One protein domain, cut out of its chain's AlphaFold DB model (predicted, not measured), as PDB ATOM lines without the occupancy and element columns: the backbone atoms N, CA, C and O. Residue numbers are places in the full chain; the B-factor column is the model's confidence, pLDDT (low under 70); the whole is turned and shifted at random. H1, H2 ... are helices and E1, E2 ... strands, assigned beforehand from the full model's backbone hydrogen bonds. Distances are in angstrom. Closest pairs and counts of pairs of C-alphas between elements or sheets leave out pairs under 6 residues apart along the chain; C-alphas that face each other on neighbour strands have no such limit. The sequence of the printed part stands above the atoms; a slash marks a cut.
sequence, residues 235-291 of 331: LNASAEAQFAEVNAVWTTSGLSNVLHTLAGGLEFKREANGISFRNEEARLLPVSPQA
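This is residues 235 to 291 of the 331 residues of an uncharacterized protein of Phytophthora fragariae (UniProt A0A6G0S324). A two-stranded hairpin, E1 and E2, makes one end of a long rod, the helix H1 makes the other end, and the short helix H2 sits between them along the rod. After E2 the last stretch, residues 280 to 291, which holds no named element, folds back from the hairpin toward the helices and then turns off sideways; residues 235 to 246 of H1 and residues 270 to 275 at the hairpin's turn stick out. The printed part has 57 residues with two named helices and two named strands, in the order H1, H2, E1, E2, and its class is mixed, helices and strands; the sheet, in the order E1 - E2, is antiparallel. The whole is extended, with a radius of gyration of the C-alphas of 17.9 A, and its C-alphas span 58 by 24 by 22 A.

The strands E1, residues 266 to 271, and E2, residues 274 to 279, form a hairpin and are antiparallel, with 159 degrees between their N-to-C directions. The C-alphas of Arg 270 and Ile 275, which face each other, are 4.5 A apart, and those of Leu 266 and Asn 279, which also face each other, are 4.8 A apart. Across the pair, N 267 and O 278 are within hydrogen-bond range at 2.9 A, as are N 276 and O 269 at 2.9 A. The helix H2, residues 255 to 261, is apart from E2. The helix H1, residues 235 to 252, is apart from both strands. H1 and H2 are close but not clearly touching, and their closest C-alphas, those of Trp 250 and Ser 256, are 5.7 A apart. H1 and H2 run the same way at a steep tilt of 65 degrees. In H1 every O i to N i+4 pair is within hydrogen-bond range; in H2 2 of 3 are.

E1 runs 15.6 A from the C-alpha of Leu 266 at (10.315, 5.310, -44.705) to that of Glu 271. E2 runs 16.5 A from Gly 274 to Asn 279, whose C-alpha is at (7.027, 8.161, -42.796). H2 runs 9.9 A from Leu 255 to Thr 261. H1, the longest helix with 18 residues, runs 25.4 A from the C-alpha of Leu 235 at (-0.619, -12.997, -9.970) to that of Thr 252.

The two C-alphas farthest apart, those of Leu 235 and Ala 272, are 59.3 A apart. The first and last printed C-alphas, those of Leu 235 and Ala 291, are 24.9 A apart. The printed part has no cut. The links H1 to H2, H2 to E1 and E1 to E2 are tight. The mean pLDDT of the printed part is 75.7, and it is under 70 in residues 256 to 268, residue 278 and residues 280 to 286.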
ATOM      1  N   LEU A 235      -0.179 -14.172  -9.219       93.94
ATOM      2  CA  LEU A 235      -0.619 -12.997  -9.970       93.94
ATOM      3  C   LEU A 235       0.153 -12.867 -11.283       93.94
ATOM      4  O   LEU A 235      -0.470 -12.699 -12.329       93.94
ATOM      5  N   ASN A 236       1.477 -13.025 -11.250       93.12
ATOM      6  CA  ASN A 236       2.311 -12.972 -12.445       93.12
ATOM      7  C   ASN A 236       1.948 -14.087 -13.433       93.12
ATOM      8  O   ASN A 236       1.710 -13.805 -14.602       93.12
ATOM      9  N   ALA A 237       1.783 -15.324 -12.954       91.94
ATOM     10  CA  ALA A 237       1.334 -16.436 -13.791       91.94
ATOM     11  C   ALA A 237      -0.057 -16.179 -14.402       91.94
ATOM     12  O   ALA A 237      -0.298 -16.519 -15.559       91.94
ATOM     13  N   SER A 238      -0.973 -15.551 -13.655       92.38
ATOM     14  CA  SER A 238      -2.295 -15.184 -14.180       92.38
ATOM     15  C   SER A 238      -2.230 -14.065 -15.224       92.38
ATOM     16  O   SER A 238      -2.944 -14.130 -16.221       92.38
ATOM     17  N   ALA A 239      -1.350 -13.078 -15.036       92.88
ATOM     18  CA  ALA A 239      -1.137 -11.999 -15.991       92.88
ATOM     19  C   ALA A 239      -0.510 -12.537 -17.283       92.88
ATOM     20  O   ALA A 239      -1.015 -12.266 -18.368       92.88
ATOM     21  N   GLU A 240       0.530 -13.365 -17.174       94.25
ATOM     22  CA  GLU A 240       1.151 -14.048 -18.312       94.25
ATOM     23  C   GLU A 240       0.141 -14.913 -19.074       94.25
ATOM     24  O   GLU A 240       0.096 -14.855 -20.302       94.25
ATOM     25  N   ALA A 241      -0.722 -15.654 -18.369       92.56
ATOM     26  CA  ALA A 241      -1.785 -16.438 -18.994       92.56
ATOM     27  C   ALA A 241      -2.795 -15.554 -19.747       92.56
ATOM     28  O   ALA A 241      -3.147 -15.868 -20.882       92.56
ATOM     29  N   GLN A 242      -3.219 -14.430 -19.160       91.88
ATOM     30  CA  GLN A 242      -4.123 -13.478 -19.815       91.88
ATOM     31  C   GLN A 242      -3.474 -12.814 -21.035       91.88
ATOM     32  O   GLN A 242      -4.111 -12.690 -22.080       91.88
ATOM     33  N   PHE A 243      -2.203 -12.418 -20.948       90.06
ATOM     34  CA  PHE A 243      -1.475 -11.881 -22.097       90.06
ATOM     35  C   PHE A 243      -1.313 -12.927 -23.199       90.06
ATOM     36  O   PHE A 243      -1.489 -12.601 -24.373       90.06
ATOM     37  N   ALA A 244      -1.030 -14.181 -22.843       91.12
ATOM     38  CA  ALA A 244      -0.952 -15.279 -23.797       91.12
ATOM     39  C   ALA A 244      -2.306 -15.541 -24.477       91.12
ATOM     40  O   ALA A 244      -2.339 -15.749 -25.688       91.12
ATOM     41  N   GLU A 245      -3.417 -15.471 -23.739       91.38
ATOM     42  CA  GLU A 245      -4.772 -15.586 -24.287       91.38
ATOM     43  C   GLU A 245      -5.086 -14.444 -25.261       91.38
ATOM     44  O   GLU A 245      -5.502 -14.693 -26.393       91.38
ATOM     45  N   VAL A 246      -4.822 -13.193 -24.873       88.06
ATOM     46  CA  VAL A 246      -5.017 -12.025 -25.748       88.06
ATOM     47  C   VAL A 246      -4.165 -12.142 -27.009       88.06
ATOM     48  O   VAL A 246      -4.660 -11.917 -28.114       88.06
ATOM     49  N   ASN A 247      -2.905 -12.553 -26.872       86.38
ATOM     50  CA  ASN A 247      -2.012 -12.751 -28.005       86.38
ATOM     51  C   ASN A 247      -2.482 -13.908 -28.910       86.38
ATOM     52  O   ASN A 247      -2.418 -13.811 -30.136       86.38
ATOM     53  N   ALA A 248      -3.030 -14.986 -28.340       88.12
ATOM     54  CA  ALA A 248      -3.653 -16.069 -29.099       88.12
ATOM     55  C   ALA A 248      -4.890 -15.580 -29.874       88.12
ATOM     56  O   ALA A 248      -5.064 -15.906 -31.049       88.12
ATOM     57  N   VAL A 249      -5.728 -14.737 -29.267       87.38
ATOM     58  CA  VAL A 249      -6.867 -14.110 -29.955       87.38
ATOM     59  C   VAL A 249      -6.385 -13.199 -31.086       87.38
ATOM     60  O   VAL A 249      -6.905 -13.287 -32.193       87.38
ATOM     61  N   TRP A 250      -5.356 -12.379 -30.868       83.06
ATOM     62  CA  TRP A 250      -4.803 -11.497 -31.905       83.06
ATOM     63  C   TRP A 250      -4.102 -12.230 -33.047       83.06
ATOM     64  O   TRP A 250      -4.072 -11.737 -34.179       83.06
ATOM     65  N   THR A 251      -3.497 -13.381 -32.774       83.62
ATOM     66  CA  THR A 251      -2.875 -14.217 -33.809       83.62
ATOM     67  C   THR A 251      -3.938 -14.969 -34.603       83.62
ATOM     68  O   THR A 251      -3.912 -14.934 -35.833       83.62
ATOM     69  N   THR A 252      -4.930 -15.566 -33.935       84.88
ATOM     70  CA  THR A 252      -6.053 -16.262 -34.593       84.88
ATOM     71  C   THR A 252      -6.958 -15.322 -35.387       84.88
ATOM     72  O   THR A 252      -7.433 -15.696 -36.458       84.88
ATOM     73  N   SER A 253      -7.144 -14.081 -34.932       79.62
ATOM     74  CA  SER A 253      -7.880 -13.052 -35.670       79.62
ATOM     75  C   SER A 253      -7.071 -12.423 -36.814       79.62
ATOM     76  O   SER A 253      -7.563 -11.514 -37.480       79.62
ATOM     77  N   GLY A 254      -5.821 -12.856 -37.027       72.56
ATOM     78  CA  GLY A 254      -4.931 -12.346 -38.073       72.56
ATOM     79  C   GLY A 254      -4.419 -10.920 -37.843       72.56
ATOM     80  O   GLY A 254      -3.645 -10.417 -38.656       72.56
ATOM     81  N   LEU A 255      -4.790 -10.272 -36.732       72.56
ATOM     82  CA  LEU A 255      -4.409  -8.890 -36.417       72.56
ATOM     83  C   LEU A 255      -2.902  -8.741 -36.187       72.56
ATOM     84  O   LEU A 255      -2.340  -7.694 -36.502       72.56
ATOM     85  N   SER A 256      -2.242  -9.802 -35.715       69.19
ATOM     86  CA  SER A 256      -0.783  -9.825 -35.535       69.19
ATOM     87  C   SER A 256      -0.042  -9.621 -36.861       69.19
ATOM     88  O   SER A 256       0.906  -8.848 -36.931       69.19
ATOM     89  N   ASN A 257      -0.519 -10.238 -37.946       67.38
ATOM     90  CA  ASN A 257       0.112 -10.129 -39.266       67.38
ATOM     91  C   ASN A 257      -0.213  -8.797 -39.952       67.38
ATOM     92  O   ASN A 257       0.618  -8.251 -40.678       67.38
ATOM     93  N   VAL A 258      -1.414  -8.270 -39.699       63.84
ATOM     94  CA  VAL A 258      -1.871  -6.984 -40.234       63.84
ATOM     95  C   VAL A 258      -1.053  -5.833 -39.634       63.84
ATOM     96  O   VAL A 258      -0.583  -4.979 -40.378       63.84
ATOM     97  N   LEU A 259      -0.767  -5.849 -38.324       59.59
ATOM     98  CA  LEU A 259       0.084  -4.839 -37.674       59.59
ATOM     99  C   LEU A 259       1.465  -4.715 -38.348       59.59
ATOM    100  O   LEU A 259       1.950  -3.608 -38.561       59.59
ATOM    101  N   HIS A 260       2.070  -5.839 -38.743       59.03
ATOM    102  CA  HIS A 260       3.352  -5.847 -39.454       59.03
ATOM    103  C   HIS A 260       3.267  -5.306 -40.885       59.03
ATOM    104  O   HIS A 260       4.256  -4.787 -41.391       59.03
ATOM    105  N   THR A 261       2.112  -5.416 -41.546       57.09
ATOM    106  CA  THR A 261       1.935  -4.926 -42.924       57.09
ATOM    107  C   THR A 261       1.642  -3.429 -42.994       57.09
ATOM    108  O   THR A 261       1.894  -2.819 -44.028       57.09
ATOM    109  N   LEU A 262       1.127  -2.834 -41.913       56.47
ATOM    110  CA  LEU A 262       0.879  -1.390 -41.813       56.47
ATOM    111  C   LEU A 262       1.991  -0.615 -41.079       56.47
ATOM    112  O   LEU A 262       1.906   0.610 -40.958       56.47
ATOM    113  N   ALA A 263       3.028  -1.312 -40.597       58.00
ATOM    114  CA  ALA A 263       4.245  -0.683 -40.102       58.00
ATOM    115  C   ALA A 263       4.865   0.132 -41.248       58.00
ATOM    116  O   ALA A 263       5.317  -0.420 -42.252       58.00
ATOM    117  N   GLY A 264       4.787   1.455 -41.116       60.22
ATOM    118  CA  GLY A 264       5.114   2.410 -42.164       60.22
ATOM    119  C   GLY A 264       6.521   2.232 -42.717       60.22
ATOM    120  O   GLY A 264       7.489   2.104 -41.968       60.22
ATOM    121  N   GLY A 265       6.635   2.238 -44.043       63.09
ATOM    122  CA  GLY A 265       7.921   2.335 -44.721       63.09
ATOM    123  C   GLY A 265       8.400   3.786 -44.748       63.09
ATOM    124  O   GLY A 265       7.622   4.697 -45.024       63.09
ATOM    125  N   LEU A 266       9.692   4.005 -44.496       65.12
ATOM    126  CA  LEU A 266      10.315   5.310 -44.705       65.12
ATOM    127  C   LEU A 266      10.521   5.525 -46.211       65.12
ATOM    128  O   LEU A 266      11.440   4.961 -46.808       65.12
ATOM    129  N   GLU A 267       9.676   6.342 -46.835       67.62
ATOM    130  CA  GLU A 267       9.853   6.726 -48.231       67.62
ATOM    131  C   GLU A 267      10.874   7.862 -48.341       67.62
ATOM    132  O   GLU A 267      10.669   8.977 -47.849       67.62
ATOM    133  N   PHE A 268      11.976   7.571 -49.030       69.06
ATOM    134  CA  PHE A 268      13.003   8.544 -49.380       69.06
ATOM    135  C   PHE A 268      12.716   9.129 -50.763       69.06
ATOM    136  O   PHE A 268      12.763   8.411 -51.766       69.06
ATOM    137  N   LYS A 269      12.452  10.437 -50.840       72.81
ATOM    138  CA  LYS A 269      12.283  11.145 -52.116       72.81
ATOM    139  C   LYS A 269      13.291  12.283 -52.207       72.81
ATOM    140  O   LYS A 269      13.268  13.227 -51.417       72.81
ATOM    141  N   ARG A 270      14.194  12.180 -53.185       73.62
ATOM    142  CA  ARG A 270      15.145  13.238 -53.537       73.62
ATOM    143  C   ARG A 270      14.567  14.048 -54.688       73.62
ATOM    144  O   ARG A 270      14.497  13.558 -55.811       73.62
ATOM    145  N   GLU A 271      14.167  15.275 -54.394       80.88
ATOM    146  CA  GLU A 271      13.647  16.225 -55.375       80.88
ATOM    147  C   GLU A 271      14.714  17.284 -55.696       80.88
ATOM    148  O   GLU A 271      15.746  17.377 -55.024       80.88
ATOM    149  N   ALA A 272      14.488  18.099 -56.731       74.56
ATOM    150  CA  ALA A 272      15.427  19.152 -57.147       74.56
ATOM    151  C   ALA A 272      15.672  20.218 -56.052       74.56
ATOM    152  O   ALA A 272      16.645  20.964 -56.108       74.56
ATOM    153  N   ASN A 273      14.795  20.258 -55.050       74.31
ATOM    154  CA  ASN A 273      14.672  21.277 -54.016       74.31
ATOM    155  C   ASN A 273      15.244  20.796 -52.666       74.31
ATOM    156  O   ASN A 273      15.281  21.568 -51.710       74.31
ATOM    157  N   GLY A 274      15.656  19.525 -52.567       74.81
ATOM    158  CA  GLY A 274      16.137  18.916 -51.330       74.81
ATOM    159  C   GLY A 274      15.734  17.450 -51.177       74.81
ATOM    160  O   GLY A 274      15.099  16.845 -52.041       74.81
ATOM    161  N   ILE A 275      16.135  16.864 -50.052       83.50
ATOM    162  CA  ILE A 275      15.755  15.506 -49.660       83.50
ATOM    163  C   ILE A 275      14.562  15.614 -48.712       83.50
ATOM    164  O   ILE A 275      14.633  16.334 -47.717       83.50
ATOM    165  N   SER A 276      13.487  14.883 -49.005       73.69
ATOM    166  CA  SER A 276      12.340  14.752 -48.111       73.69
ATOM    167  C   SER A 276      12.167  13.299 -47.672       73.69
ATOM    168  O   SER A 276      12.372  12.361 -48.446       73.69
ATOM    169  N   PHE A 277      11.804  13.134 -46.403       74.50
ATOM    170  CA  PHE A 277      11.489  11.849 -45.796       74.50
ATOM    171  C   PHE A 277      10.003  11.846 -45.452       74.50
ATOM    172  O   PHE A 277       9.523  12.759 -44.775       74.50
ATOM    173  N   ARG A 278       9.274  10.834 -45.920       67.00
ATOM    174  CA  ARG A 278       7.867  10.616 -45.582       67.00
ATOM    175  C   ARG A 278       7.763   9.288 -44.847       67.00
ATOM    176  O   ARG A 278       8.087   8.250 -45.411       67.00
ATOM    177  N   ASN A 279       7.344   9.342 -43.589       70.38
ATOM    178  CA  ASN A 279       7.027   8.161 -42.796       70.38
ATOM    179  C   ASN A 279       5.520   8.160 -42.536       70.38
ATOM    180  O   ASN A 279       5.014   9.056 -41.859       70.38
ATOM    181  N   GLU A 280       4.816   7.197 -43.115       62.34
ATOM    182  CA  GLU A 280       3.379   7.014 -42.924       62.34
ATOM    183  C   GLU A 280       3.157   5.693 -42.197       62.34
ATOM    184  O   GLU A 280       3.197   4.625 -42.799       62.34
ATOM    185  N   GLU A 281       2.950   5.769 -40.884       61.78
ATOM    186  CA  GLU A 281       2.647   4.609 -40.056       61.78
ATOM    187  C   GLU A 281       1.144   4.563 -39.768       61.78
ATOM    188  O   GLU A 281       0.580   5.490 -39.182       61.78
ATOM    189  N   ALA A 282       0.486   3.474 -40.164       63.22
ATOM    190  CA  ALA A 282      -0.913   3.241 -39.842       63.22
ATOM    191  C   ALA A 282      -1.000   2.144 -38.778       63.22
ATOM    192  O   ALA A 282      -0.661   0.991 -39.014       63.22
ATOM    193  N   ARG A 283      -1.473   2.473 -37.576       64.06
ATOM    194  CA  ARG A 283      -1.689   1.467 -36.527       64.06
ATOM    195  C   ARG A 283      -3.170   1.140 -36.435       64.06
ATOM    196  O   ARG A 283      -3.985   2.021 -36.170       64.06
ATOM    197  N   LEU A 284      -3.522  -0.130 -36.624       66.12
ATOM    198  CA  LEU A 284      -4.856  -0.604 -36.269       66.12
ATOM    199  C   LEU A 284      -4.913  -0.819 -34.762       66.12
ATOM    200  O   LEU A 284      -4.144  -1.599 -34.203       66.12
ATOM    201  N   LEU A 285      -5.846  -0.131 -34.112       66.44
ATOM    202  CA  LEU A 285      -6.148  -0.378 -32.714       66.44
ATOM    203  C   LEU A 285      -7.165  -1.527 -32.629       66.44
ATOM    204  O   LEU A 285      -8.219  -1.450 -33.261       66.44
ATOM    205  N   PRO A 286      -6.897  -2.577 -31.832       63.78
ATOM    206  CA  PRO A 286      -7.829  -3.692 -31.642       63.78
ATOM    207  C   PRO A 286      -9.076  -3.300 -30.827       63.78
ATOM    208  O   PRO A 286      -9.990  -4.102 -30.663       63.78
ATOM    209  N   VAL A 287      -9.118  -2.068 -30.311       73.19
ATOM    210  CA  VAL A 287     -10.200  -1.501 -29.502       73.19
ATOM    211  C   VAL A 287     -10.594  -0.129 -30.037       73.19
ATOM    212  O   VAL A 287      -9.776   0.582 -30.622       73.19
ATOM    213  N   SER A 288     -11.855   0.261 -29.829       80.38
ATOM    214  CA  SER A 288     -12.327   1.571 -30.279       80.38
ATOM    215  C   SER A 288     -11.543   2.704 -29.599       80.38
ATOM    216  O   SER A 288     -11.207   2.592 -28.413       80.38
ATOM    217  N   PRO A 289     -11.284   3.824 -30.302       75.56
ATOM    218  CA  PRO A 289     -10.565   4.961 -29.731       75.56
ATOM    219  C   PRO A 289     -11.194   5.469 -28.427       75.56
ATOM    220  O   PRO A 289     -10.484   5.841 -27.499       75.56
ATOM    221  N   GLN A 290     -12.525   5.426 -28.319       81.50
ATOM    222  CA  GLN A 290     -13.262   5.862 -27.132       81.50
ATOM    223  C   GLN A 290     -13.040   4.926 -25.937       81.50
ATOM    224  O   GLN A 290     -12.887   5.401 -24.810       81.50
ATOM    225  N   ALA A 291     -13.000   3.608 -26.166       78.75
ATOM    226  CA  ALA A 291     -12.728   2.628 -25.116       78.75
ATOM    227  C   ALA A 291     -11.270   2.706 -24.645       78.75
ATOM    228  O   ALA A 291     -11.013   2.684 -23.441       78.75
TER     229      ALA A 291